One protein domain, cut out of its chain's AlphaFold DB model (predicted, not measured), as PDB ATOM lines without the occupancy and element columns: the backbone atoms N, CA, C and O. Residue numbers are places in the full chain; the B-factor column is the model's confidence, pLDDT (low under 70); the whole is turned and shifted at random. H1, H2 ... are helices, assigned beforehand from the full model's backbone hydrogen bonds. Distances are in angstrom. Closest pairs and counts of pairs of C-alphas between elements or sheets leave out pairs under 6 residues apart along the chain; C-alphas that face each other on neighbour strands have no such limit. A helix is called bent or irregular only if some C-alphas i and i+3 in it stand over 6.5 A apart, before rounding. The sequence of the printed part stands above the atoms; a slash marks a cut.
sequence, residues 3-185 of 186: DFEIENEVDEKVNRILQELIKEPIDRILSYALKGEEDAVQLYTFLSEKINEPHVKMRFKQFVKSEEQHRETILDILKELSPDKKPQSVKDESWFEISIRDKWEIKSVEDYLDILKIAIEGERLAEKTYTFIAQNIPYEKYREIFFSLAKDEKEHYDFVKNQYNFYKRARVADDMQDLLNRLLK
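Overview. This is residues 3 to 185 of the 186 residues of the protein "Rubrerythrin" of Thermococcus paralvinellae (UniProt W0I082). Two long helical hairpins, H2 with H3 and H5 with H6, pack together as a four-helix bundle, and the shorter H1 packs slanting on H5. Residues 172 to 185, of which 172 to 183 belong to H6, stick out past the bundle as an arm, while a long loop, residues 82 to 96, and the small H4 lie loosely along the side of the bundle, H4 near H2 and H5. The printed part has 183 residues with six named helices, H1 to H6 in order, and no named strand; its class is all helix. It is compact, with a radius of gyration of the C-alphas of 18.3 A, and spans 72 by 30 by 30 A, the arm adding to the length of a body that spans 49 by 30 by 30 A.

Along the chain. H1, residues 3 to 21, begins with C-alpha 3 at (-25.118, 38.931, -17.892) and is 27.5 A long. H2, residues 26 to 50, measures 36.2 A, and H3, residues 54 to 81, 40.8 A. H4, residues 97 to 103, is irregular: C-alphas 99 and 102 are 8.1 A apart. H5, residues 109 to 136, begins with C-alpha 109 at (-36.586, 26.028, -15.448) and measures 40.6 A. H6, residues 140 to 183, is the longest at 64.5 A and ends with C-alpha 183 at (-23.853, 14.734, -31.896).

Arrangement. H5 is the hub, touching H1, H2 and H6. H5 and H6 form a hairpin at a shallow tilt of 22 degrees, with closest C-alphas Glu 127 and Ala 150, 4.3 A apart. Residues 33 to 43 of H2 touch H5 at a shallow tilt of 28 degrees, opposite ways; the C-alphas of Ala 33 and Ala 126 are closest, 6.9 A apart. H2 and H3 form a hairpin at 19 degrees, closest at the C-alphas of Ser 48 and Lys 57, 4.7 A apart. H3 and H6 only just touch, with 3 pairs of C-alphas within 8 A, the closest His 70 and Leu 149 at 6.9 A. Residues 10 to 18 of H1 touch H5 at a steep tilt of 47 degrees, the same way, with the C-alphas of Val 14 and Leu 125 5.5 A apart. H4 is close to but not clearly touching H2; the closest C-alphas, Asp 39 and Ile 98, are 6.4 A apart. H2 and H6 are apart, as are H3 and H5. In H2 and H5 every O i to N i+4 pair is within hydrogen-bond range; in H1 14 of 15 are, in H3 23 of 24, in H6 38 of 40 and in H4 0 of 3, where 3 of 4 O i to N i+3 pairs are.

Size, cuts and confidence. The C-alphas of Asp 84 and Lys 185 are the two farthest apart, at 72.3 A. The printed part has no cut. The link from H3 to H4, residues 82 to 96, is long; the other links are tight. The mean pLDDT of the printed part is 87.5, and residues 3 to 4 and 85 to 104 are under 70.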
ATOM      1  N   ASP A   3     -24.562  38.371 -19.142       51.00
ATOM      2  CA  ASP A   3     -25.118  38.931 -17.892       51.00
ATOM      3  C   ASP A   3     -25.586  40.392 -18.059       51.00
ATOM      4  O   ASP A   3     -26.523  40.820 -17.398       51.00
ATOM      5  N   PHE A   4     -25.003  41.131 -19.013       59.62
ATOM      6  CA  PHE A   4     -25.366  42.523 -19.314       59.62
ATOM      7  C   PHE A   4     -26.712  42.667 -20.042       59.62
ATOM      8  O   PHE A   4     -27.273  43.755 -20.085       59.62
ATOM      9  N   GLU A   5     -27.235  41.594 -20.637       72.31
ATOM     10  CA  GLU A   5     -28.409  41.669 -21.512       72.31
ATOM     11  C   GLU A   5     -29.712  41.831 -20.718       72.31
ATOM     12  O   GLU A   5     -30.527  42.683 -21.056       72.31
ATOM     13  N   ILE A   6     -29.870  41.089 -19.613       80.44
ATOM     14  CA  ILE A   6     -31.048  41.235 -18.745       80.44
ATOM     15  C   ILE A   6     -31.019  42.552 -17.970       80.44
ATOM     16  O   ILE A   6     -32.058  43.174 -17.807       80.44
ATOM     17  N   GLU A   7     -29.847  43.005 -17.517       83.38
ATOM     18  CA  GLU A   7     -29.736  44.271 -16.785       83.38
ATOM     19  C   GLU A   7     -30.154  45.453 -17.660       83.38
ATOM     20  O   GLU A   7     -30.945  46.278 -17.216       83.38
ATOM     21  N   ASN A   8     -29.698  45.485 -18.916       86.44
ATOM     22  CA  ASN A   8     -30.103  46.514 -19.871       86.44
ATOM     23  C   ASN A   8     -31.606  46.454 -20.166       86.44
ATOM     24  O   ASN A   8     -32.268  47.485 -20.118       86.44
ATOM     25  N   GLU A   9     -32.158  45.264 -20.425       88.06
ATOM     26  CA  GLU A   9     -33.592  45.097 -20.695       88.06
ATOM     27  C   GLU A   9     -34.455  45.564 -19.510       88.06
ATOM     28  O   GLU A   9     -35.414  46.324 -19.681       88.06
ATOM     29  N   VAL A  10     -34.082  45.141 -18.298       89.19
ATOM     30  CA  VAL A  10     -34.741  45.545 -17.055       89.19
ATOM     31  C   VAL A  10     -34.629  47.054 -16.876       89.19
ATOM     32  O   VAL A  10     -35.641  47.712 -16.652       89.19
ATOM     33  N   ASP A  11     -33.434  47.632 -17.008       90.69
ATOM     34  CA  ASP A  11     -33.243  49.069 -16.821       90.69
ATOM     35  C   ASP A  11     -33.997  49.893 -17.873       90.69
ATOM     36  O   ASP A  11     -34.595  50.906 -17.516       90.69
ATOM     37  N   GLU A  12     -34.055  49.466 -19.136       90.19
ATOM     38  CA  GLU A  12     -34.857  50.117 -20.178       90.19
ATOM     39  C   GLU A  12     -36.358  50.080 -19.865       90.19
ATOM     40  O   GLU A  12     -37.056  51.090 -20.014       90.19
ATOM     41  N   LYS A  13     -36.884  48.932 -19.422       87.19
ATOM     42  CA  LYS A  13     -38.293  48.801 -19.022       87.19
ATOM     43  C   LYS A  13     -38.597  49.658 -17.794       87.19
ATOM     44  O   LYS A  13     -39.515  50.475 -17.838       87.19
ATOM     45  N   VAL A  14     -37.797  49.521 -16.740       89.94
ATOM     46  CA  VAL A  14     -37.962  50.251 -15.480       89.94
ATOM     47  C   VAL A  14     -37.856  51.755 -15.702       89.94
ATOM     48  O   VAL A  14     -38.684  52.502 -15.194       89.94
ATOM     49  N   ASN A  15     -36.883  52.218 -16.492       90.56
ATOM     50  CA  ASN A  15     -36.733  53.643 -16.773       90.56
ATOM     51  C   ASN A  15     -37.957  54.196 -17.511       90.56
ATOM     52  O   ASN A  15     -38.397  55.291 -17.181       90.56
ATOM     53  N   ARG A  16     -38.539  53.457 -18.467       88.81
ATOM     54  CA  ARG A  16     -39.775  53.888 -19.146       88.81
ATOM     55  C   ARG A  16     -40.941  54.047 -18.172       88.81
ATOM     56  O   ARG A  16     -41.618  55.066 -18.226       88.81
ATOM     57  N   ILE A  17     -41.139  53.079 -17.278       87.69
ATOM     58  CA  ILE A  17     -42.195  53.146 -16.256       87.69
ATOM     59  C   ILE A  17     -41.944  54.332 -15.320       87.69
ATOM     60  O   ILE A  17     -42.835  55.146 -15.094       87.69
ATOM     61  N   LEU A  18     -40.707  54.474 -14.833       87.81
ATOM     62  CA  LEU A  18     -40.323  55.554 -13.932       87.81
ATOM     63  C   LEU A  18     -40.567  56.931 -14.561       87.81
ATOM     64  O   LEU A  18     -41.085  57.808 -13.884       87.81
ATOM     65  N   GLN A  19     -40.250  57.125 -15.846       89.75
ATOM     66  CA  GLN A  19     -40.476  58.403 -16.535       89.75
ATOM     67  C   GLN A  19     -41.947  58.829 -16.560       89.75
ATOM     68  O   GLN A  19     -42.222  60.024 -16.511       89.75
ATOM     69  N   GLU A  20     -42.888  57.887 -16.629       88.19
ATOM     70  CA  GLU A  20     -44.313  58.208 -16.523       88.19
ATOM     71  C   GLU A  20     -44.725  58.420 -15.064       88.19
ATOM     72  O   GLU A  20     -45.370  59.418 -14.750       88.19
ATOM     73  N   LEU A  21     -44.263  57.555 -14.157       85.94
ATOM     74  CA  LEU A  21     -44.602  57.613 -12.735       85.94
ATOM     75  C   LEU A  21     -44.192  58.939 -12.077       85.94
ATOM     76  O   LEU A  21     -44.956  59.503 -11.302       85.94
ATOM     77  N   ILE A  22     -43.010  59.475 -12.398       87.69
ATOM     78  CA  ILE A  22     -42.511  60.719 -11.784       87.69
ATOM     79  C   ILE A  22     -43.303  61.973 -12.185       87.69
ATOM     80  O   ILE A  22     -43.088  63.037 -11.603       87.69
ATOM     81  N   LYS A  23     -44.186  61.876 -13.188       90.12
ATOM     82  CA  LYS A  23     -45.087  62.969 -13.591       90.12
ATOM     83  C   LYS A  23     -46.336  63.035 -12.710       90.12
ATOM     84  O   LYS A  23     -47.010  64.066 -12.698       90.12
ATOM     85  N   GLU A  24     -46.651  61.957 -11.998       88.12
ATOM     86  CA  GLU A  24     -47.812  61.870 -11.121       88.12
ATOM     87  C   GLU A  24     -47.576  62.619  -9.794       88.12
ATOM     88  O   GLU A  24     -46.438  62.792  -9.348       88.12
ATOM     89  N   PRO A  25     -48.642  63.076  -9.114       89.56
ATOM     90  CA  PRO A  25     -48.509  63.670  -7.789       89.56
ATOM     91  C   PRO A  25     -48.041  62.633  -6.754       89.56
ATOM     92  O   PRO A  25     -48.282  61.435  -6.885       89.56
ATOM     93  N   ILE A  26     -47.396  63.089  -5.677       87.44
ATOM     94  CA  ILE A  26     -46.744  62.195  -4.704       87.44
ATOM     95  C   ILE A  26     -47.684  61.136  -4.097       87.44
ATOM     96  O   ILE A  26     -47.261  60.009  -3.866       87.44
ATOM     97  N   ASP A  27     -48.967  61.445  -3.886       87.00
ATOM     98  CA  ASP A  27     -49.957  60.491  -3.367       87.00
ATOM     99  C   ASP A  27     -50.237  59.333  -4.336       87.00
ATOM    100  O   ASP A  27     -50.463  58.198  -3.904       87.00
ATOM    101  N   ARG A  28     -50.180  59.602  -5.645       87.38
ATOM    102  CA  ARG A  28     -50.259  58.581  -6.697       87.38
ATOM    103  C   ARG A  28     -49.011  57.712  -6.712       87.38
ATOM    104  O   ARG A  28     -49.149  56.494  -6.714       87.38
ATOM    105  N   ILE A  29     -47.824  58.316  -6.631       90.62
ATOM    106  CA  ILE A  29     -46.552  57.577  -6.584       90.62
ATOM    107  C   ILE A  29     -46.507  56.653  -5.357       90.62
ATOM    108  O   ILE A  29     -46.131  55.491  -5.465       90.62
ATOM    109  N   LEU A  30     -46.950  57.131  -4.193       91.19
ATOM    110  CA  LEU A  30     -47.019  56.321  -2.973       91.19
ATOM    111  C   LEU A  30     -48.081  55.219  -3.049       91.19
ATOM    112  O   LEU A  30     -47.825  54.103  -2.607       91.19
ATOM    113  N   SER A  31     -49.254  55.495  -3.631       88.88
ATOM    114  CA  SER A  31     -50.270  54.454  -3.873       88.88
ATOM    115  C   SER A  31     -49.747  53.377  -4.829       88.88
ATOM    116  O   SER A  31     -50.039  52.196  -4.655       88.88
ATOM    117  N   TYR A  32     -48.957  53.788  -5.820       87.38
ATOM    118  CA  TYR A  32     -48.302  52.897  -6.763       87.38
ATOM    119  C   TYR A  32     -47.258  52.008  -6.076       87.38
ATOM    120  O   TYR A  32     -47.298  50.789  -6.219       87.38
ATOM    121  N   ALA A  33     -46.372  52.601  -5.273       91.50
ATOM    122  CA  ALA A  33     -45.383  51.859  -4.501       91.50
ATOM    123  C   ALA A  33     -46.034  50.853  -3.539       91.50
ATOM    124  O   ALA A  33     -45.651  49.689  -3.518       91.50
ATOM    125  N   LEU A  34     -47.091  51.266  -2.830       91.62
ATOM    126  CA  LEU A  34     -47.859  50.393  -1.938       91.62
ATOM    127  C   LEU A  34     -48.381  49.142  -2.659       91.62
ATOM    128  O   LEU A  34     -48.353  48.046  -2.104       91.62
ATOM    129  N   LYS A  35     -48.849  49.302  -3.902       88.69
ATOM    130  CA  LYS A  35     -49.303  48.177  -4.720       88.69
ATOM    131  C   LYS A  35     -48.143  47.256  -5.112       88.69
ATOM    132  O   LYS A  35     -48.304  46.040  -5.061       88.69
ATOM    133  N   GLY A  36     -46.990  47.830  -5.456       89.69
ATOM    134  CA  GLY A  36     -45.760  47.078  -5.714       89.69
ATOM    135  C   GLY A  36     -45.373  46.176  -4.540       89.69
ATOM    136  O   GLY A  36     -45.129  44.991  -4.750       89.69
ATOM    137  N   GLU A  37     -45.442  46.692  -3.312       94.88
ATOM    138  CA  GLU A  37     -45.176  45.905  -2.100       94.88
ATOM    139  C   GLU A  37     -46.153  44.739  -1.923       94.88
ATOM    140  O   GLU A  37     -45.765  43.605  -1.646       94.88
ATOM    141  N   GLU A  38     -47.453  44.974  -2.120       91.62
ATOM    142  CA  GLU A  38     -48.465  43.911  -2.041       91.62
ATOM    143  C   GLU A  38     -48.243  42.802  -3.077       91.62
ATOM    144  O   GLU A  38     -48.553  41.631  -2.827       91.62
ATOM    145  N   ASP A  39     -47.748  43.175  -4.251       90.12
ATOM    146  CA  ASP A  39     -47.452  42.256  -5.337       90.12
ATOM    147  C   ASP A  39     -46.158  41.467  -5.062       90.12
ATOM    148  O   ASP A  39     -46.131  40.247  -5.266       90.12
ATOM    149  N   ALA A  40     -45.135  42.110  -4.492       93.06
ATOM    150  CA  ALA A  40     -43.904  41.468  -4.036       93.06
ATOM    151  C   ALA A  40     -44.167  40.468  -2.890       93.06
ATOM    152  O   ALA A  40     -43.724  39.316  -2.959       93.06
ATOM    153  N   VAL A  41     -45.005  40.823  -1.903       94.50
ATOM    154  CA  VAL A  41     -45.461  39.898  -0.844       94.50
ATOM    155  C   VAL A  41     -46.077  38.631  -1.442       94.50
ATOM    156  O   VAL A  41     -45.761  37.514  -1.015       94.50
ATOM    157  N   GLN A  42     -46.955  38.774  -2.439       91.94
ATOM    158  CA  GLN A  42     -47.597  37.630  -3.092       91.94
ATOM    159  C   GLN A  42     -46.585  36.759  -3.842       91.94
ATOM    160  O   GLN A  42     -46.617  35.531  -3.713       91.94
ATOM    161  N   LEU A  43     -45.679  37.389  -4.591       92.19
ATOM    162  CA  LEU A  43     -44.624  36.722  -5.349       92.19
ATOM    163  C   LEU A  43     -43.687  35.923  -4.444       92.19
ATOM    164  O   LEU A  43     -43.468  34.729  -4.670       92.19
ATOM    165  N   TYR A  44     -43.181  36.535  -3.377       95.62
ATOM    166  CA  TYR A  44     -42.256  35.865  -2.468       95.62
ATOM    167  C   TYR A  44     -42.929  34.815  -1.595       95.62
ATOM    168  O   TYR A  44     -42.314  33.783  -1.302       95.62
ATOM    169  N   THR A  45     -44.211  34.993  -1.265       94.75
ATOM    170  CA  THR A  45     -45.006  33.932  -0.636       94.75
ATOM    171  C   THR A  45     -45.056  32.713  -1.551       94.75
ATOM    172  O   THR A  45     -44.638  31.629  -1.137       94.75
ATOM    173  N   PHE A  46     -45.446  32.904  -2.815       93.06
ATOM    174  CA  PHE A  46     -45.491  31.840  -3.817       93.06
ATOM    175  C   PHE A  46     -44.134  31.134  -3.980       93.06
ATOM    176  O   PHE A  46     -44.052  29.907  -3.879       93.06
ATOM    177  N   LEU A  47     -43.049  31.892  -4.169       93.69
ATOM    178  CA  LEU A  47     -41.704  31.332  -4.330       93.69
ATOM    179  C   LEU A  47     -41.266  30.532  -3.096       93.69
ATOM    180  O   LEU A  47     -40.726  29.430  -3.226       93.69
ATOM    181  N   SER A  48     -41.553  31.026  -1.892       95.00
ATOM    182  CA  SER A  48     -41.208  30.330  -0.647       95.00
ATOM    183  C   SER A  48     -41.981  29.017  -0.438       95.00
ATOM    184  O   SER A  48     -41.503  28.106   0.249       95.00
ATOM    185  N   GLU A  49     -43.174  28.898  -1.019       93.69
ATOM    186  CA  GLU A  49     -43.989  27.686  -0.962       93.69
ATOM    187  C   GLU A  49     -43.533  26.642  -1.981       93.69
ATOM    188  O   GLU A  49     -43.543  25.448  -1.671       93.69
ATOM    189  N   LYS A  50     -43.116  27.077  -3.176       91.62
ATOM    190  CA  LYS A  50     -42.757  26.185  -4.291       91.62
ATOM    191  C   LYS A  50     -41.300  25.735  -4.290       91.62
ATOM    192  O   LYS A  50     -40.999  24.676  -4.839       91.62
ATOM    193  N   ILE A  51     -40.398  26.495  -3.676       89.31
ATOM    194  CA  ILE A  51     -38.970  26.167  -3.648       89.31
ATOM    195  C   ILE A  51     -38.650  25.227  -2.484       89.31
ATOM    196  O   ILE A  51     -39.043  25.455  -1.337       89.31
ATOM    197  N   ASN A  52     -37.886  24.176  -2.788       88.12
ATOM    198  CA  ASN A  52     -37.453  23.167  -1.819       88.12
ATOM    199  C   ASN A  52     -36.023  23.379  -1.301       88.12
ATOM    200  O   ASN A  52     -35.640  22.735  -0.327       88.12
ATOM    201  N   GLU A  53     -35.238  24.272  -1.913       92.75
ATOM    202  CA  GLU A  53     -33.902  24.611  -1.416       92.75
ATOM    203  C   GLU A  53     -34.041  25.417  -0.101       92.75
ATOM    204  O   GLU A  53     -34.685  26.475  -0.103       92.75
ATOM    205  N   PRO A  54     -33.507  24.925   1.039       94.12
ATOM    206  CA  PRO A  54     -33.776  25.516   2.351       94.12
ATOM    207  C   PRO A  54     -33.325  26.972   2.521       94.12
ATOM    208  O   PRO A  54     -34.049  27.762   3.133       94.12
ATOM    209  N   HIS A  55     -32.151  27.340   2.007       94.81
ATOM    210  CA  HIS A  55     -31.595  28.686   2.152       94.81
ATOM    211  C   HIS A  55     -32.369  29.722   1.329       94.81
ATOM    212  O   HIS A  55     -32.728  30.775   1.852       94.81
ATOM    213  N   VAL A  56     -32.684  29.420   0.073       95.38
ATOM    214  CA  VAL A  56     -33.464  30.249  -0.847       95.38
ATOM    215  C   VAL A  56     -34.888  30.401  -0.328       95.38
ATOM    216  O   VAL A  56     -35.397  31.516  -0.237       95.38
ATOM    217  N   LYS A  57     -35.507  29.303   0.127       96.88
ATOM    218  CA  LYS A  57     -36.817  29.342   0.784       96.88
ATOM    219  C   LYS A  57     -36.816  30.255   2.007       96.88
ATOM    220  O   LYS A  57     -37.748  31.036   2.194       96.88
ATOM    221  N   MET A  58     -35.791  30.153   2.852       97.62
ATOM    222  CA  MET A  58     -35.653  31.020   4.020       97.62
ATOM    223  C   MET A  58     -35.506  32.489   3.612       97.62
ATOM    224  O   MET A  58     -36.137  33.336   4.239       97.62
ATOM    225  N   ARG A  59     -34.732  32.790   2.562       98.00
ATOM    226  CA  ARG A  59     -34.563  34.160   2.059       98.00
ATOM    227  C   ARG A  59     -35.868  34.743   1.525       98.00
ATOM    228  O   ARG A  59     -36.237  35.824   1.958       98.00
ATOM    229  N   PHE A  60     -36.640  34.005   0.728       97.94
ATOM    230  CA  PHE A  60     -37.944  34.503   0.276       97.94
ATOM    231  C   PHE A  60     -38.938  34.721   1.423       97.94
ATOM    232  O   PHE A  60     -39.673  35.699   1.413       97.94
ATOM    233  N   LYS A  61     -38.908  33.896   2.479       98.25
ATOM    234  CA  LYS A  61     -39.691  34.177   3.699       98.25
ATOM    235  C   LYS A  61     -39.241  35.437   4.439       98.25
ATOM    236  O   LYS A  61     -40.043  36.017   5.162       98.25
ATOM    237  N   GLN A  62     -37.963  35.806   4.345       98.62
ATOM    238  CA  GLN A  62     -37.470  37.070   4.893       98.62
ATOM    239  C   GLN A  62     -37.965  38.243   4.050       98.62
ATOM    240  O   GLN A  62     -38.433  39.209   4.639       98.62
ATOM    241  N   PHE A  63     -37.955  38.116   2.720       98.44
ATOM    242  CA  PHE A  63     -38.456  39.159   1.817       98.44
ATOM    243  C   PHE A  63     -39.934  39.431   2.065       98.44
ATOM    244  O   PHE A  63     -40.279  40.567   2.331       98.44
ATOM    245  N   VAL A  64     -40.779  38.391   2.178       98.44
ATOM    246  CA  VAL A  64     -42.200  38.559   2.561       98.44
ATOM    247  C   VAL A  64     -42.367  39.463   3.786       98.44
ATOM    248  O   VAL A  64     -43.222  40.339   3.785       98.44
ATOM    249  N   LYS A  65     -41.542  39.275   4.823       98.62
ATOM    250  CA  LYS A  65     -41.609  40.102   6.033       98.62
ATOM    251  C   LYS A  65     -41.124  41.532   5.799       98.62
ATOM    252  O   LYS A  65     -41.679  42.434   6.413       98.62
ATOM    253  N   SER A  66     -40.089  41.716   4.978       98.44
ATOM    254  CA  SER A  66     -39.581  43.041   4.610       98.44
ATOM    255  C   SER A  66     -40.644  43.815   3.840       98.44
ATOM    256  O   SER A  66     -41.039  44.882   4.290       98.44
ATOM    257  N   GLU A  67     -41.230  43.214   2.803       98.25
ATOM    258  CA  GLU A  67     -42.237  43.883   1.969       98.25
ATOM    259  C   GLU A  67     -43.514  44.199   2.760       98.25
ATOM    260  O   GLU A  67     -44.149  45.236   2.578       98.25
ATOM    261  N   GLU A  68     -43.901  43.341   3.713       98.31
ATOM    262  CA  GLU A  68     -44.996  43.656   4.639       98.31
ATOM    263  C   GLU A  68     -44.693  44.902   5.488       98.31
ATOM    264  O   GLU A  68     -45.584  45.735   5.684       98.31
ATOM    265  N   GLN A  69     -43.449  45.058   5.953       98.50
ATOM    266  CA  GLN A  69     -42.996  46.227   6.714       98.50
ATOM    267  C   GLN A  69     -42.859  47.475   5.831       98.50
ATOM    268  O   GLN A  69     -43.236  48.573   6.257       98.50
ATOM    269  N   HIS A  70     -42.368  47.326   4.600       98.38
ATOM    270  CA  HIS A  70     -42.283  48.403   3.614       98.38
ATOM    271  C   HIS A  70     -43.685  48.924   3.287       98.38
ATOM    272  O   HIS A  70     -43.947  50.125   3.407       98.38
ATOM    273  N   ARG A  71     -44.630  48.017   3.008       96.31
ATOM    274  CA  ARG A  71     -46.049  48.327   2.786       96.31
ATOM    275  C   ARG A  71     -46.644  49.129   3.939       96.31
ATOM    276  O   ARG A  71     -47.303  50.140   3.706       96.31
ATOM    277  N   GLU A  72     -46.447  48.678   5.177       97.75
ATOM    278  CA  GLU A  72     -46.941  49.377   6.372       97.75
ATOM    279  C   GLU A  72     -46.348  50.784   6.487       97.75
ATOM    280  O   GLU A  72     -47.087  51.757   6.661       97.75
ATOM    281  N   THR A  73     -45.036  50.905   6.280       97.19
ATOM    282  CA  THR A  73     -44.315  52.184   6.300       97.19
ATOM    283  C   THR A  73     -44.863  53.157   5.253       97.19
ATOM    284  O   THR A  73     -45.188  54.302   5.571       97.19
ATOM    285  N   ILE A  74     -45.022  52.710   4.005       95.56
ATOM    286  CA  ILE A  74     -45.537  53.534   2.901       95.56
ATOM    287  C   ILE A  74     -46.989  53.935   3.154       95.56
ATOM    288  O   ILE A  74     -47.363  55.086   2.915       95.56
ATOM    289  N   LEU A  75     -47.809  53.014   3.666       93.75
ATOM    290  CA  LEU A  75     -49.206  53.278   3.992       93.75
ATOM    291  C   LEU A  75     -49.341  54.371   5.061       93.75
ATOM    292  O   LEU A  75     -50.208  55.239   4.941       93.75
ATOM    293  N   ASP A  76     -48.505  54.343   6.093       94.19
ATOM    294  CA  ASP A  76     -48.549  55.341   7.159       94.19
ATOM    295  C   ASP A  76     -48.066  56.713   6.673       94.19
ATOM    296  O   ASP A  76     -48.738  57.718   6.920       94.19
ATOM    297  N   ILE A  77     -47.007  56.760   5.858       93.56
ATOM    298  CA  ILE A  77     -46.565  57.997   5.192       93.56
ATOM    299  C   ILE A  77     -47.675  58.565   4.295       93.56
ATOM    300  O   ILE A  77     -47.942  59.769   4.328       93.56
ATOM    301  N   LEU A  78     -48.353  57.720   3.514       90.50
ATOM    302  CA  LEU A  78     -49.450  58.137   2.641       90.50
ATOM    303  C   LEU A  78     -50.614  58.742   3.439       90.50
ATOM    304  O   LEU A  78     -51.120  59.802   3.063       90.50
ATOM    305  N   LYS A  79     -51.013  58.121   4.557       90.44
ATOM    306  CA  LYS A  79     -52.060  58.657   5.448       90.44
ATOM    307  C   LYS A  79     -51.668  60.008   6.044       90.44
ATOM    308  O   LYS A  79     -52.517  60.888   6.143       90.44
ATOM    309  N   GLU A  80     -50.407  60.185   6.437       90.88
ATOM    310  CA  GLU A  80     -49.926  61.458   6.986       90.88
ATOM    311  C   GLU A  80     -49.880  62.569   5.928       90.88
ATOM    312  O   GLU A  80     -50.220  63.716   6.218       90.88
ATOM    313  N   LEU A  81     -49.468  62.244   4.701       86.88
ATOM    314  CA  LEU A  81     -49.345  63.211   3.606       86.88
ATOM    315  C   LEU A  81     -50.670  63.517   2.905       86.88
ATOM    316  O   LEU A  81     -50.792  64.536   2.226       86.88
ATOM    317  N   SER A  82     -51.649  62.623   2.995       83.31
ATOM    318  CA  SER A  82     -52.933  62.748   2.305       83.31
ATOM    319  C   SER A  82     -54.080  62.168   3.143       83.31
ATOM    320  O   SER A  82     -54.747  61.233   2.703       83.31
ATOM    321  N   PRO A  83     -54.365  62.743   4.327       75.38
ATOM    322  CA  PRO A  83     -55.344  62.203   5.277       75.38
ATOM    323  C   PRO A  83     -56.771  62.106   4.714       75.38
ATOM    324  O   PRO A  83     -57.528  61.216   5.100       75.38
ATOM    325  N   ASP A  84     -57.123  62.974   3.761       71.81
ATOM    326  CA  ASP A  84     -58.448  63.003   3.127       71.81
ATOM    327  C   ASP A  84     -58.551  62.120   1.870       71.81
ATOM    328  O   ASP A  84     -59.643  61.943   1.317       71.81
ATOM    329  N   LYS A  85     -57.437  61.553   1.388       63.75
ATOM    330  CA  LYS A  85     -57.424  60.680   0.210       63.75
ATOM    331  C   LYS A  85     -57.223  59.236   0.649       63.75
ATOM    332  O   LYS A  85     -56.198  58.868   1.209       63.75
ATOM    333  N   LYS A  86     -58.197  58.382   0.336       60.81
ATOM    334  CA  LYS A  86     -57.966  56.932   0.376       60.81
ATOM    335  C   LYS A  86     -56.874  56.577  -0.642       60.81
ATOM    336  O   LYS A  86     -56.826  57.252  -1.676       60.81
ATOM    337  N   PRO A  87     -56.064  55.524  -0.396       61.12
ATOM    338  CA  PRO A  87     -55.182  54.969  -1.417       61.12
ATOM    339  C   PRO A  87     -55.981  54.830  -2.704       61.12
ATOM    340  O   PRO A  87     -57.056  54.213  -2.707       61.12
ATOM    341  N   GLN A  88     -55.549  55.525  -3.755       59.56
ATOM    342  CA  GLN A  88     -56.324  55.504  -4.983       59.56
ATOM    343  C   GLN A  88     -56.271  54.082  -5.522       59.56
ATOM    344  O   GLN A  88     -55.213  53.465  -5.567       59.56
ATOM    345  N   SER A  89     -57.433  53.551  -5.894       51.31
ATOM    346  CA  SER A  89     -57.512  52.269  -6.579       51.31
ATOM    347  C   SER A  89     -56.754  52.407  -7.895       51.31
ATOM    348  O   SER A  89     -57.315  52.909  -8.867       51.31
ATOM    349  N   VAL A  90     -55.509  51.934  -7.931       54.16
ATOM    350  CA  VAL A  90     -54.663  51.816  -9.130       54.16
ATOM    351  C   VAL A  90     -55.182  50.658  -9.999       54.16
ATOM    352  O   VAL A  90     -54.451  49.759 -10.400       54.16
ATOM    353  N   LYS A  91     -56.505  50.608 -10.213       44.50
ATOM    354  CA  LYS A  91     -57.214  49.463 -10.804       44.50
ATOM    355  C   LYS A  91     -56.784  49.191 -12.246       44.50
ATOM    356  O   LYS A  91     -56.959  48.069 -12.699       44.50
ATOM    357  N   ASP A  92     -56.193  50.190 -12.898       44.41
ATOM    358  CA  ASP A  92     -55.818  50.155 -14.308       44.41
ATOM    359  C   ASP A  92     -54.293  50.239 -14.551       44.41
ATOM    360  O   ASP A  92     -53.869  50.197 -15.701       44.41
ATOM    361  N   GLU A  93     -53.446  50.305 -13.509       48.16
ATOM    362  CA  GLU A  93     -51.986  50.512 -13.662       48.16
ATOM    363  C   GLU A  93     -51.140  49.602 -12.749       48.16
ATOM    364  O   GLU A  93     -50.115  50.002 -12.201       48.16
ATOM    365  N   SER A  94     -51.533  48.336 -12.592       48.62
ATOM    366  CA  SER A  94     -50.558  47.303 -12.216       48.62
ATOM    367  C   SER A  94     -49.606  47.113 -13.404       48.62
ATOM    368  O   SER A  94     -49.870  46.286 -14.274       48.62
ATOM    369  N   TRP A  95     -48.521  47.894 -13.490       52.72
ATOM    370  CA  TRP A  95     -47.474  47.694 -14.513       52.72
ATOM    371  C   TRP A  95     -46.750  46.361 -14.345       52.72
ATOM    372  O   TRP A  95     -46.143  45.846 -15.286       52.72
ATOM    373  N   PHE A  96     -46.835  45.783 -13.152       52.12
ATOM    374  CA  PHE A  96     -46.557  44.383 -12.979       52.12
ATOM    375  C   PHE A  96     -47.592  43.559 -13.746       52.12
ATOM    376  O   PHE A  96     -48.786  43.558 -13.436       52.12
ATOM    377  N   GLU A  97     -47.104  42.697 -14.627       53.78
ATOM    378  CA  GLU A  97     -47.804  41.471 -15.019       53.78
ATOM    379  C   GLU A  97     -47.983  40.495 -13.819       53.78
ATOM    380  O   GLU A  97     -48.144  39.293 -13.997       53.78
ATOM    381  N   ILE A  98     -47.984  40.983 -12.568       49.69
ATOM    382  CA  ILE A  98     -48.399  40.238 -11.366       49.69
ATOM    383  C   ILE A  98     -49.933  40.089 -11.329       49.69
ATOM    384  O   ILE A  98     -50.473  39.257 -10.600       49.69
ATOM    385  N   SER A  99     -50.653  40.742 -12.249       46.28
ATOM    386  CA  SER A  99     -52.049  40.420 -12.581       46.28
ATOM    387  C   SER A  99     -52.258  39.001 -13.139       46.28
ATOM    388  O   SER A  99     -53.380  38.648 -13.500       46.28
ATOM    389  N   ILE A 100     -51.228  38.148 -13.156       51.78
ATOM    390  CA  ILE A 100     -51.355  36.741 -13.516       51.78
ATOM    391  C   ILE A 100     -50.951  35.780 -12.391       51.78
ATOM    392  O   ILE A 100     -50.313  34.755 -12.630       51.78
ATOM    393  N   ARG A 101     -51.419  36.046 -11.164       52.22
ATOM    394  CA  ARG A 101     -51.448  35.045 -10.078       52.22
ATOM    395  C   ARG A 101     -52.006  33.691 -10.551       52.22
ATOM    396  O   ARG A 101     -51.517  32.643 -10.143       52.22
ATOM    397  N   ASP A 102     -52.972  33.719 -11.470       51.22
ATOM    398  CA  ASP A 102     -53.651  32.532 -12.004       51.22
ATOM    399  C   ASP A 102     -52.801  31.690 -12.979       51.22
ATOM    400  O   ASP A 102     -53.248  30.626 -13.408       51.22
ATOM    401  N   LYS A 103     -51.583  32.126 -13.345       54.75
ATOM    402  CA  LYS A 103     -50.662  31.362 -14.214       54.75
ATOM    403  C   LYS A 103     -49.362  30.939 -13.536       54.75
ATOM    404  O   LYS A 103     -48.542  30.299 -14.190       54.75
ATOM    405  N   TRP A 104     -49.139  31.280 -12.268       69.94
ATOM    406  CA  TRP A 104     -47.881  30.937 -11.608       69.94
ATOM    407  C   TRP A 104     -47.846  29.453 -11.238       69.94
ATOM    408  O   TRP A 104     -48.269  29.023 -10.167       69.94
ATOM    409  N   GLU A 105     -47.306  28.656 -12.151       81.31
ATOM    410  CA  GLU A 105     -46.881  27.284 -11.920       81.31
ATOM    411  C   GLU A 105     -45.430  27.154 -12.380       81.31
ATOM    412  O   GLU A 105     -45.068  27.633 -13.446       81.31
ATOM    413  N   ILE A 106     -44.596  26.489 -11.580       87.00
ATOM    414  CA  ILE A 106     -43.211  26.196 -11.957       87.00
ATOM    415  C   ILE A 106     -43.184  24.759 -12.469       87.00
ATOM    416  O   ILE A 106     -43.129  23.821 -11.669       87.00
ATOM    417  N   LYS A 107     -43.292  24.576 -13.788       89.12
ATOM    418  CA  LYS A 107     -43.216  23.254 -14.440       89.12
ATOM    419  C   LYS A 107     -41.845  22.997 -15.050       89.12
ATOM    420  O   LYS A 107     -41.484  21.845 -15.273       89.12
ATOM    421  N   SER A 108     -41.102  24.063 -15.310       88.62
ATOM    422  CA  SER A 108     -39.820  24.052 -15.997       88.62
ATOM    423  C   SER A 108     -38.855  25.079 -15.401       88.62
ATOM    424  O   SER A 108     -39.225  25.899 -14.553       88.62
ATOM    425  N   VAL A 109     -37.592  25.026 -15.831       88.94
ATOM    426  CA  VAL A 109     -36.586  26.028 -15.448       88.94
ATOM    427  C   VAL A 109     -36.900  27.369 -16.111       88.94
ATOM    428  O   VAL A 109     -36.662  28.410 -15.505       88.94
ATOM    429  N   GLU A 110     -37.476  27.352 -17.312       88.94
ATOM    430  CA  GLU A 110     -37.981  28.521 -18.037       88.94
ATOM    431  C   GLU A 110     -38.992  29.286 -17.188       88.94
ATOM    432  O   GLU A 110     -38.773  30.465 -16.922       88.94
ATOM    433  N   ASP A 111     -40.025  28.598 -16.683       89.88
ATOM    434  CA  ASP A 111     -41.059  29.227 -15.854       89.88
ATOM    435  C   ASP A 111     -40.434  29.899 -14.626       89.88
ATOM    436  O   ASP A 111     -40.795  31.012 -14.249       89.88
ATOM    437  N   TYR A 112     -39.458  29.237 -13.997       92.00
ATOM    438  CA  TYR A 112     -38.791  29.806 -12.833       92.00
ATOM    439  C   TYR A 112     -37.935  31.028 -13.190       92.00
ATOM    440  O   TYR A 112     -37.945  32.017 -12.457       92.00
ATOM    441  N   LEU A 113     -37.216  30.992 -14.316       92.06
ATOM    442  CA  LEU A 113     -36.437  32.130 -14.806       92.06
ATOM    443  C   LEU A 113     -37.329  33.326 -15.155       92.06
ATOM    444  O   LEU A 113     -36.946  34.456 -14.850       92.06
ATOM    445  N   ASP A 114     -38.504  33.090 -15.734       90.69
ATOM    446  CA  ASP A 114     -39.472  34.143 -16.050       90.69
ATOM    447  C   ASP A 114     -40.019  34.792 -14.771       90.69
ATOM    448  O   ASP A 114     -40.054  36.017 -14.657       90.69
ATOM    449  N   ILE A 115     -40.340  33.989 -13.754       91.75
ATOM    450  CA  ILE A 115     -40.788  34.492 -12.446       91.75
ATOM    451  C   ILE A 115     -39.680  35.291 -11.744       91.75
ATOM    452  O   ILE A 115     -39.940  36.364 -11.197       91.75
ATOM    453  N   LEU A 116     -38.430  34.819 -11.785       93.75
ATOM    454  CA  LEU A 116     -37.296  35.569 -11.239       93.75
ATOM    455  C   LEU A 116     -37.054  36.876 -12.004       93.75
ATOM    456  O   LEU A 116     -36.687  37.871 -11.387       93.75
ATOM    457  N   LYS A 117     -37.278  36.909 -13.321       92.00
ATOM    458  CA  LYS A 117     -37.185  38.143 -14.109       92.00
ATOM    459  C   LYS A 117     -38.246  39.163 -13.688       92.00
ATOM    460  O   LYS A 117     -37.903  40.329 -13.525       92.00
ATOM    461  N   ILE A 118     -39.481  38.726 -13.435       90.75
ATOM    462  CA  ILE A 118     -40.544  39.590 -12.893       90.75
ATOM    463  C   ILE A 118     -40.128  40.181 -11.539       90.75
ATOM    464  O   ILE A 118     -40.260  41.386 -11.339       90.75
ATOM    465  N   ALA A 119     -39.575  39.360 -10.638       93.81
ATOM    466  CA  ALA A 119     -39.048  39.846  -9.362       93.81
ATOM    467  C   ALA A 119     -37.930  40.888  -9.571       93.81
ATOM    468  O   ALA A 119     -38.006  41.976  -9.020       93.81
ATOM    469  N   ILE A 120     -36.946  40.619 -10.438       95.00
ATOM    470  CA  ILE A 120     -35.845  41.557 -10.744       95.00
ATOM    471  C   ILE A 120     -36.367  42.909 -11.251       95.00
ATOM    472  O   ILE A 120     -35.864  43.955 -10.841       95.00
ATOM    473  N   GLU A 121     -37.347  42.902 -12.156       92.25
ATOM    474  CA  GLU A 121     -37.975  44.130 -12.661       92.25
ATOM    475  C   GLU A 121     -38.676  44.906 -11.546       92.25
ATOM    476  O   GLU A 121     -38.561  46.132 -11.483       92.25
ATOM    477  N   GLY A 122     -39.359  44.181 -10.662       92.56
ATOM    478  CA  GLY A 122     -40.048  44.724  -9.506       92.56
ATOM    479  C   GLY A 122     -39.131  45.428  -8.524       92.56
ATOM    480  O   GLY A 122     -39.285  46.627  -8.295       92.56
ATOM    481  N   GLU A 123     -38.128  44.704  -8.032       97.19
ATOM    482  CA  GLU A 123     -37.144  45.227  -7.082       97.19
ATOM    483  C   GLU A 123     -36.412  46.447  -7.641       97.19
ATOM    484  O   GLU A 123     -36.222  47.462  -6.973       97.19
ATOM    485  N   ARG A 124     -36.051  46.397  -8.928       96.31
ATOM    486  CA  ARG A 124     -35.361  47.508  -9.588       96.31
ATOM    487  C   ARG A 124     -36.245  48.742  -9.727       96.31
ATOM    488  O   ARG A 124     -35.749  49.871  -9.648       96.31
ATOM    489  N   LEU A 125     -37.537  48.550  -9.988       94.62
ATOM    490  CA  LEU A 125     -38.493  49.646 -10.047       94.62
ATOM    491  C   LEU A 125     -38.728  50.246  -8.660       94.62
ATOM    492  O   LEU A 125     -38.744  51.473  -8.550       94.62
ATOM    493  N   ALA A 126     -38.861  49.415  -7.627       96.50
ATOM    494  CA  ALA A 126     -39.022  49.852  -6.245       96.50
ATOM    495  C   ALA A 126     -37.794  50.654  -5.771       96.50
ATOM    496  O   ALA A 126     -37.943  51.823  -5.406       96.50
ATOM    497  N   GLU A 127     -36.575  50.127  -5.956       98.06
ATOM    498  CA  GLU A 127     -35.298  50.813  -5.675       98.06
ATOM    499  C   GLU A 127     -35.276  52.233  -6.268       98.06
ATOM    500  O   GLU A 127     -35.001  53.228  -5.581       98.06
ATOM    501  N   LYS A 128     -35.572  52.350  -7.569       96.88
ATOM    502  CA  LYS A 128     -35.528  53.639  -8.272       96.88
ATOM    503  C   LYS A 128     -36.665  54.569  -7.867       96.88
ATOM    504  O   LYS A 128     -36.446  55.777  -7.783       96.88
ATOM    505  N   THR A 129     -37.849  54.028  -7.597       95.62
ATOM    506  CA  THR A 129     -39.004  54.804  -7.130       95.62
ATOM    507  C   THR A 129     -38.716  55.404  -5.757       95.62
ATOM    508  O   THR A 129     -38.886  56.608  -5.569       95.62
ATOM    509  N   TYR A 130     -38.185  54.617  -4.823       97.88
ATOM    510  CA  TYR A 130     -37.815  55.095  -3.492       97.88
ATOM    511  C   TYR A 130     -36.661  56.082  -3.523       97.88
ATOM    512  O   TYR A 130     -36.731  57.122  -2.867       97.88
ATOM    513  N   THR A 131     -35.658  55.846  -4.368       97.62
ATOM    514  CA  THR A 131     -34.586  56.822  -4.599       97.62
ATOM    515  C   THR A 131     -35.142  58.153  -5.107       97.62
ATOM    516  O   THR A 131     -34.772  59.215  -4.603       97.62
ATOM    517  N   PHE A 132     -36.064  58.112  -6.075       95.69
ATOM    518  CA  PHE A 132     -36.716  59.311  -6.593       95.69
ATOM    519  C   PHE A 132     -37.513  60.039  -5.503       95.69
ATOM    520  O   PHE A 132     -37.355  61.251  -5.342       95.69
ATOM    521  N   ILE A 133     -38.331  59.320  -4.727       95.12
ATOM    522  CA  ILE A 133     -39.118  59.921  -3.645       95.12
ATOM    523  C   ILE A 133     -38.188  60.561  -2.611       95.12
ATOM    524  O   ILE A 133     -38.381  61.726  -2.271       95.12
ATOM    525  N   ALA A 134     -37.146  59.860  -2.159       96.31
ATOM    526  CA  ALA A 134     -36.193  60.379  -1.178       96.31
ATOM    527  C   ALA A 134     -35.553  61.707  -1.630       96.31
ATOM    528  O   ALA A 134     -35.397  62.640  -0.837       96.31
ATOM    529  N   GLN A 135     -35.222  61.818  -2.918       94.69
ATOM    530  CA  GLN A 135     -34.604  63.014  -3.496       94.69
ATOM    531  C   GLN A 135     -35.569  64.196  -3.654       94.69
ATOM    532  O   GLN A 135     -35.120  65.341  -3.636       94.69
ATOM    533  N   ASN A 136     -36.872  63.940  -3.803       91.12
ATOM    534  CA  ASN A 136     -37.857  64.962  -4.180       91.12
ATOM    535  C   ASN A 136     -38.892  65.269  -3.088       91.12
ATOM    536  O   ASN A 136     -39.632  66.249  -3.199       91.12
ATOM    537  N   ILE A 137     -38.959  64.469  -2.022       88.62
ATOM    538  CA  ILE A 137     -39.879  64.712  -0.912       88.62
ATOM    539  C   ILE A 137     -39.405  65.927  -0.089       88.62
ATOM    540  O   ILE A 137     -38.244  65.985   0.324       88.62
ATOM    541  N   PRO A 138     -40.276  66.919   0.187       81.56
ATOM    542  CA  PRO A 138     -39.877  68.141   0.894       81.56
ATOM    543  C   PRO A 138     -39.716  67.940   2.411       81.56
ATOM    544  O   PRO A 138     -39.306  68.858   3.118       81.56
ATOM    545  N   TYR A 139     -40.051  66.754   2.923       85.25
ATOM    546  CA  TYR A 139     -40.036  66.432   4.346       85.25
ATOM    547  C   TYR A 139     -38.806  65.592   4.690       85.25
ATOM    548  O   TYR A 139     -38.763  64.399   4.390       85.25
ATOM    549  N   GLU A 140     -37.835  66.199   5.377       83.88
ATOM    550  CA  GLU A 140     -36.561  65.550   5.731       83.88
ATOM    551  C   GLU A 140     -36.759  64.208   6.453       83.88
ATOM    552  O   GLU A 140     -36.092  63.232   6.131       83.88
ATOM    553  N   LYS A 141     -37.756  64.119   7.350       87.75
ATOM    554  CA  LYS A 141     -38.057  62.887   8.100       87.75
ATOM    555  C   LYS A 141     -38.367  61.673   7.213       87.75
ATOM    556  O   LYS A 141     -38.119  60.549   7.624       87.75
ATOM    557  N   TYR A 142     -38.919  61.884   6.017       93.00
ATOM    558  CA  TYR A 142     -39.253  60.794   5.097       93.00
ATOM    559  C   TYR A 142     -38.119  60.476   4.127       93.00
ATOM    560  O   TYR A 142     -38.072  59.369   3.599       93.00
ATOM    561  N   ARG A 143     -37.189  61.411   3.905       94.94
ATOM    562  CA  ARG A 143     -36.048  61.198   3.013       94.94
ATOM    563  C   ARG A 143     -35.204  60.008   3.463       94.94
ATOM    564  O   ARG A 143     -34.915  59.134   2.654       94.94
ATOM    565  N   GLU A 144     -34.827  59.974   4.739       95.12
ATOM    566  CA  GLU A 144     -34.009  58.885   5.292       95.12
ATOM    567  C   GLU A 144     -34.730  57.535   5.208       95.12
ATOM    568  O   GLU A 144     -34.115  56.532   4.855       95.12
ATOM    569  N   ILE A 145     -36.047  57.526   5.446       97.19
ATOM    570  CA  ILE A 145     -36.878  56.323   5.341       97.19
ATOM    571  C   ILE A 145     -36.862  55.785   3.908       97.19
ATOM    572  O   ILE A 145     -36.549  54.617   3.705       97.19
ATOM    573  N   PHE A 146     -37.122  56.626   2.903       98.00
ATOM    574  CA  PHE A 146     -37.117  56.179   1.507       98.00
ATOM    575  C   PHE A 146     -35.728  55.782   1.001       98.00
ATOM    576  O   PHE A 146     -35.628  54.879   0.177       98.00
ATOM    577  N   PHE A 147     -34.645  56.381   1.505       97.88
ATOM    578  CA  PHE A 147     -33.304  55.873   1.204       97.88
ATOM    579  C   PHE A 147     -33.037  54.504   1.833       97.88
ATOM    580  O   PHE A 147     -32.355  53.691   1.209       97.88
ATOM    581  N   SER A 148     -33.567  54.238   3.031       98.00
ATOM    582  CA  SER A 148     -33.490  52.905   3.637       98.00
ATOM    583  C   SER A 148     -34.256  51.884   2.804       98.00
ATOM    584  O   SER A 148     -33.663  50.889   2.411       98.00
ATOM    585  N   LEU A 149     -35.511  52.181   2.443       98.50
ATOM    586  CA  LEU A 149     -36.321  51.314   1.579       98.50
ATOM    587  C   LEU A 149     -35.601  51.036   0.253       98.50
ATOM    588  O   LEU A 149     -35.393  49.888  -0.108       98.50
ATOM    589  N   ALA A 150     -35.101  52.075  -0.429       98.62
ATOM    590  CA  ALA A 150     -34.353  51.911  -1.679       98.62
ATOM    591  C   ALA A 150     -33.136  50.981  -1.538       98.62
ATOM    592  O   ALA A 150     -32.796  50.251  -2.467       98.62
ATOM    593  N   LYS A 151     -32.455  51.030  -0.388       98.69
ATOM    594  CA  LYS A 151     -31.316  50.161  -0.104       98.69
ATOM    595  C   LYS A 151     -31.762  48.711   0.093       98.69
ATOM    596  O   LYS A 151     -31.100  47.826  -0.445       98.69
ATOM    597  N   ASP A 152     -32.849  48.484   0.818       98.62
ATOM    598  CA  ASP A 152     -33.389  47.144   1.053       98.62
ATOM    599  C   ASP A 152     -33.811  46.496  -0.283       98.62
ATOM    600  O   ASP A 152     -33.339  45.402  -0.601       98.62
ATOM    601  N   GLU A 153     -34.503  47.233  -1.163       98.56
ATOM    602  CA  GLU A 153     -34.866  46.721  -2.503       98.56
ATOM    603  C   GLU A 153     -33.659  46.459  -3.397       98.56
ATOM    604  O   GLU A 153     -33.644  45.542  -4.221       98.56
ATOM    605  N   LYS A 154     -32.582  47.230  -3.229       98.50
ATOM    606  CA  LYS A 154     -31.332  46.942  -3.932       98.50
ATOM    607  C   LYS A 154     -30.732  45.606  -3.473       98.50
ATOM    608  O   LYS A 154     -30.234  44.836  -4.302       98.50
ATOM    609  N   GLU A 155     -30.787  45.303  -2.178       98.56
ATOM    610  CA  GLU A 155     -30.336  44.017  -1.638       98.56
ATOM    611  C   GLU A 155     -31.219  42.854  -2.131       98.56
ATOM    612  O   GLU A 155     -30.693  41.789  -2.487       98.56
ATOM    613  N   HIS A 156     -32.535  43.063  -2.224       98.50
ATOM    614  CA  HIS A 156     -33.478  42.110  -2.813       98.50
ATOM    615  C   HIS A 156     -33.181  41.862  -4.296       98.50
ATOM    616  O   HIS A 156     -32.950  40.714  -4.699       98.50
ATOM    617  N   TYR A 157     -33.068  42.930  -5.091       98.12
ATOM    618  CA  TYR A 157     -32.695  42.890  -6.506       98.12
ATOM    619  C   TYR A 157     -31.430  42.057  -6.732       98.12
ATOM    620  O   TYR A 157     -31.406  41.155  -7.575       98.12
ATOM    621  N   ASP A 158     -30.367  42.329  -5.968       98.00
ATOM    622  CA  ASP A 158     -29.090  41.637  -6.137       98.00
ATOM    623  C   ASP A 158     -29.215  40.146  -5.799       98.00
ATOM    624  O   ASP A 158     -28.652  39.298  -6.502       98.00
ATOM    625  N   PHE A 159     -29.988  39.792  -4.769       98.25
ATOM    626  CA  PHE A 159     -30.257  38.395  -4.439       98.25
ATOM    627  C   PHE A 159     -31.005  37.668  -5.564       98.25
ATOM    628  O   PHE A 159     -30.543  36.613  -6.016       98.25
ATOM    629  N   VAL A 160     -32.124  38.219  -6.039       97.44
ATOM    630  CA  VAL A 160     -32.949  37.586  -7.082       97.44
ATOM    631  C   VAL A 160     -32.175  37.492  -8.396       97.44
ATOM    632  O   VAL A 160     -32.172  36.438  -9.041       97.44
ATOM    633  N   LYS A 161     -31.420  38.535  -8.759       96.44
ATOM    634  CA  LYS A 161     -30.538  38.520  -9.932       96.44
ATOM    635  C   LYS A 161     -29.501  37.405  -9.852       96.44
ATOM    636  O   LYS A 161     -29.263  36.699 -10.836       96.44
ATOM    637  N   ASN A 162     -28.898  37.203  -8.682       96.06
ATOM    638  CA  ASN A 162     -27.940  36.121  -8.482       96.06
ATOM    639  C   ASN A 162     -28.588  34.738  -8.649       96.06
ATOM    640  O   ASN A 162     -27.976  33.864  -9.267       96.06
ATOM    641  N   GLN A 163     -29.826  34.551  -8.174       95.88
ATOM    642  CA  GLN A 163     -30.592  33.326  -8.431       95.88
ATOM    643  C   GLN A 163     -30.832  33.135  -9.934       95.88
ATOM    644  O   GLN A 163     -30.482  32.089 -10.481       95.88
ATOM    645  N   TYR A 164     -31.337  34.157 -10.627       95.31
ATOM    646  CA  TYR A 164     -31.593  34.097 -12.070       95.31
ATOM    647  C   TYR A 164     -30.334  33.700 -12.855       95.31
ATOM    648  O   TYR A 164     -30.353  32.763 -13.654       95.31
ATOM    649  N   ASN A 165     -29.201  34.345 -12.570       94.81
ATOM    650  CA  ASN A 165     -27.928  34.061 -13.236       94.81
ATOM    651  C   ASN A 165     -27.390  32.657 -12.929       94.81
ATOM    652  O   ASN A 165     -26.711  32.054 -13.765       94.81
ATOM    653  N   PHE A 166     -27.652  32.123 -11.736       93.69
ATOM    654  CA  PHE A 166     -27.299  30.747 -11.400       93.69
ATOM    655  C   PHE A 166     -28.099  29.751 -12.250       93.69
ATOM    656  O   PHE A 166     -27.501  28.960 -12.983       93.69
ATOM    657  N   TYR A 167     -29.431  29.841 -12.231       92.44
ATOM    658  CA  TYR A 167     -30.296  28.896 -12.944       92.44
ATOM    659  C   TYR A 167     -30.194  29.029 -14.469       92.44
ATOM    660  O   TYR A 167     -30.190  28.020 -15.172       92.44
ATOM    661  N   LYS A 168     -29.993  30.245 -14.994       93.19
ATOM    662  CA  LYS A 168     -29.760  30.471 -16.428       93.19
ATOM    663  C   LYS A 168     -28.489  29.774 -16.906       93.19
ATOM    664  O   LYS A 168     -28.488  29.172 -17.978       93.19
ATOM    665  N   ARG A 169     -27.407  29.836 -16.121       91.62
ATOM    666  CA  ARG A 169     -26.153  29.136 -16.440       91.62
ATOM    667  C   ARG A 169     -26.305  27.624 -16.337       91.62
ATOM    668  O   ARG A 169     -25.816  26.929 -17.222       91.62
ATOM    669  N   ALA A 170     -26.990  27.136 -15.302       89.38
ATOM    670  CA  ALA A 170     -27.259  25.712 -15.131       89.38
ATOM    671  C   ALA A 170     -28.036  25.137 -16.326       89.38
ATOM    672  O   ALA A 170     -27.611  24.134 -16.890       89.38
ATOM    673  N   ARG A 171     -29.090  25.828 -16.784       89.19
ATOM    674  CA  ARG A 171     -29.851  25.430 -17.974       89.19
ATOM    675  C   ARG A 171     -28.984  25.353 -19.228       89.19
ATOM    676  O   ARG A 171     -28.983  24.344 -19.913       89.19
ATOM    677  N   VAL A 172     -28.219  26.410 -19.516       88.38
ATOM    678  CA  VAL A 172     -27.363  26.449 -20.717       88.38
ATOM    679  C   VAL A 172     -26.339  25.308 -20.719       88.38
ATOM    680  O   VAL A 172     -25.990  24.805 -21.785       88.38
ATOM    681  N   ALA A 173     -25.838  24.910 -19.546       88.12
ATOM    682  CA  ALA A 173     -24.936  23.771 -19.427       88.12
ATOM    683  C   ALA A 173     -25.643  22.437 -19.726       88.12
ATOM    684  O   ALA A 173     -25.072  21.608 -20.433       88.12
ATOM    685  N   ASP A 174     -26.872  22.260 -19.238       86.88
ATOM    686  CA  ASP A 174     -27.696  21.074 -19.499       86.88
ATOM    687  C   ASP A 174     -28.043  20.951 -20.994       86.88
ATOM    688  O   ASP A 174     -27.745  19.935 -21.622       86.88
ATOM    689  N   ASP A 175     -28.507  22.045 -21.611       88.38
ATOM    690  CA  ASP A 175     -28.801  22.124 -23.050       88.38
ATOM    691  C   ASP A 175     -27.579  21.760 -23.914       88.38
ATOM    692  O   ASP A 175     -27.685  21.073 -24.936       88.38
ATOM    693  N   MET A 176     -26.391  22.228 -23.513       90.75
ATOM    694  CA  MET A 176     -25.135  21.928 -24.204       90.75
ATOM    695  C   MET A 176     -24.771  20.445 -24.084       90.75
ATOM    696  O   MET A 176     -24.351  19.833 -25.068       90.75
ATOM    697  N   GLN A 177     -24.931  19.863 -22.895       90.50
ATOM    698  CA  GLN A 177     -24.663  18.446 -22.667       90.50
ATOM    699  C   GLN A 177     -25.595  17.568 -23.510       90.50
ATOM    700  O   GLN A 177     -25.145  16.600 -24.131       90.50
ATOM    701  N   ASP A 178     -26.868  17.942 -23.598       89.38
ATOM    702  CA  ASP A 178     -27.860  17.286 -24.442       89.38
ATOM    703  C   ASP A 178     -27.505  17.353 -25.929       89.38
ATOM    704  O   ASP A 178     -27.607  16.345 -26.638       89.38
ATOM    705  N   LEU A 179     -27.040  18.509 -26.408       90.94
ATOM    706  CA  LEU A 179     -26.571  18.666 -27.784       90.94
ATOM    707  C   LEU A 179     -25.362  17.767 -28.074       90.94
ATOM    708  O   LEU A 179     -25.363  17.049 -29.074       90.94
ATOM    709  N   LEU A 180     -24.355  17.761 -27.196       92.69
ATOM    710  CA  LEU A 180     -23.165  16.917 -27.352       92.69
ATOM    711  C   LEU A 180     -23.525  15.429 -27.379       92.69
ATOM    712  O   LEU A 180     -23.036  14.692 -28.233       92.69
ATOM    713  N   ASN A 181     -24.425  14.992 -26.496       92.44
ATOM    714  CA  ASN A 181     -24.905  13.612 -26.465       92.44
ATOM    715  C   ASN A 181     -25.606  13.195 -27.766       92.44
ATOM    716  O   ASN A 181     -25.536  12.024 -28.135       92.44
ATOM    717  N   ARG A 182     -26.298  14.119 -28.448       92.06
ATOM    718  CA  ARG A 182     -26.924  13.857 -29.756       92.06
ATOM    719  C   ARG A 182     -25.877  13.766 -30.863       92.06
ATOM    720  O   ARG A 182     -25.936  12.834 -31.652       92.06
ATOM    721  N   LEU A 183     -24.906  14.679 -30.875       90.56
ATOM    722  CA  LEU A 183     -23.853  14.734 -31.896       90.56
ATOM    723  C   LEU A 183     -22.850  13.572 -31.816       90.56
ATOM    724  O   LEU A 183     -22.294  13.190 -32.833       90.56
ATOM    725  N   LEU A 184     -22.598  13.022 -30.623       89.62
ATOM    726  CA  LEU A 184     -21.654  11.911 -30.411       89.62
ATOM    727  C   LEU A 184     -22.289  10.516 -30.553       89.62
ATOM    728  O   LEU A 184     -21.594   9.511 -30.406       89.62
ATOM    729  N   LYS A 185     -23.610  10.441 -30.758       77.94
ATOM    730  CA  LYS A 185     -24.347   9.188 -30.994       77.94
ATOM    731  C   LYS A 185     -24.555   8.879 -32.486       77.94
ATOM    732  O   LYS A 185     -25.139   7.839 -32.785       77.94
TER     733      LYS A 185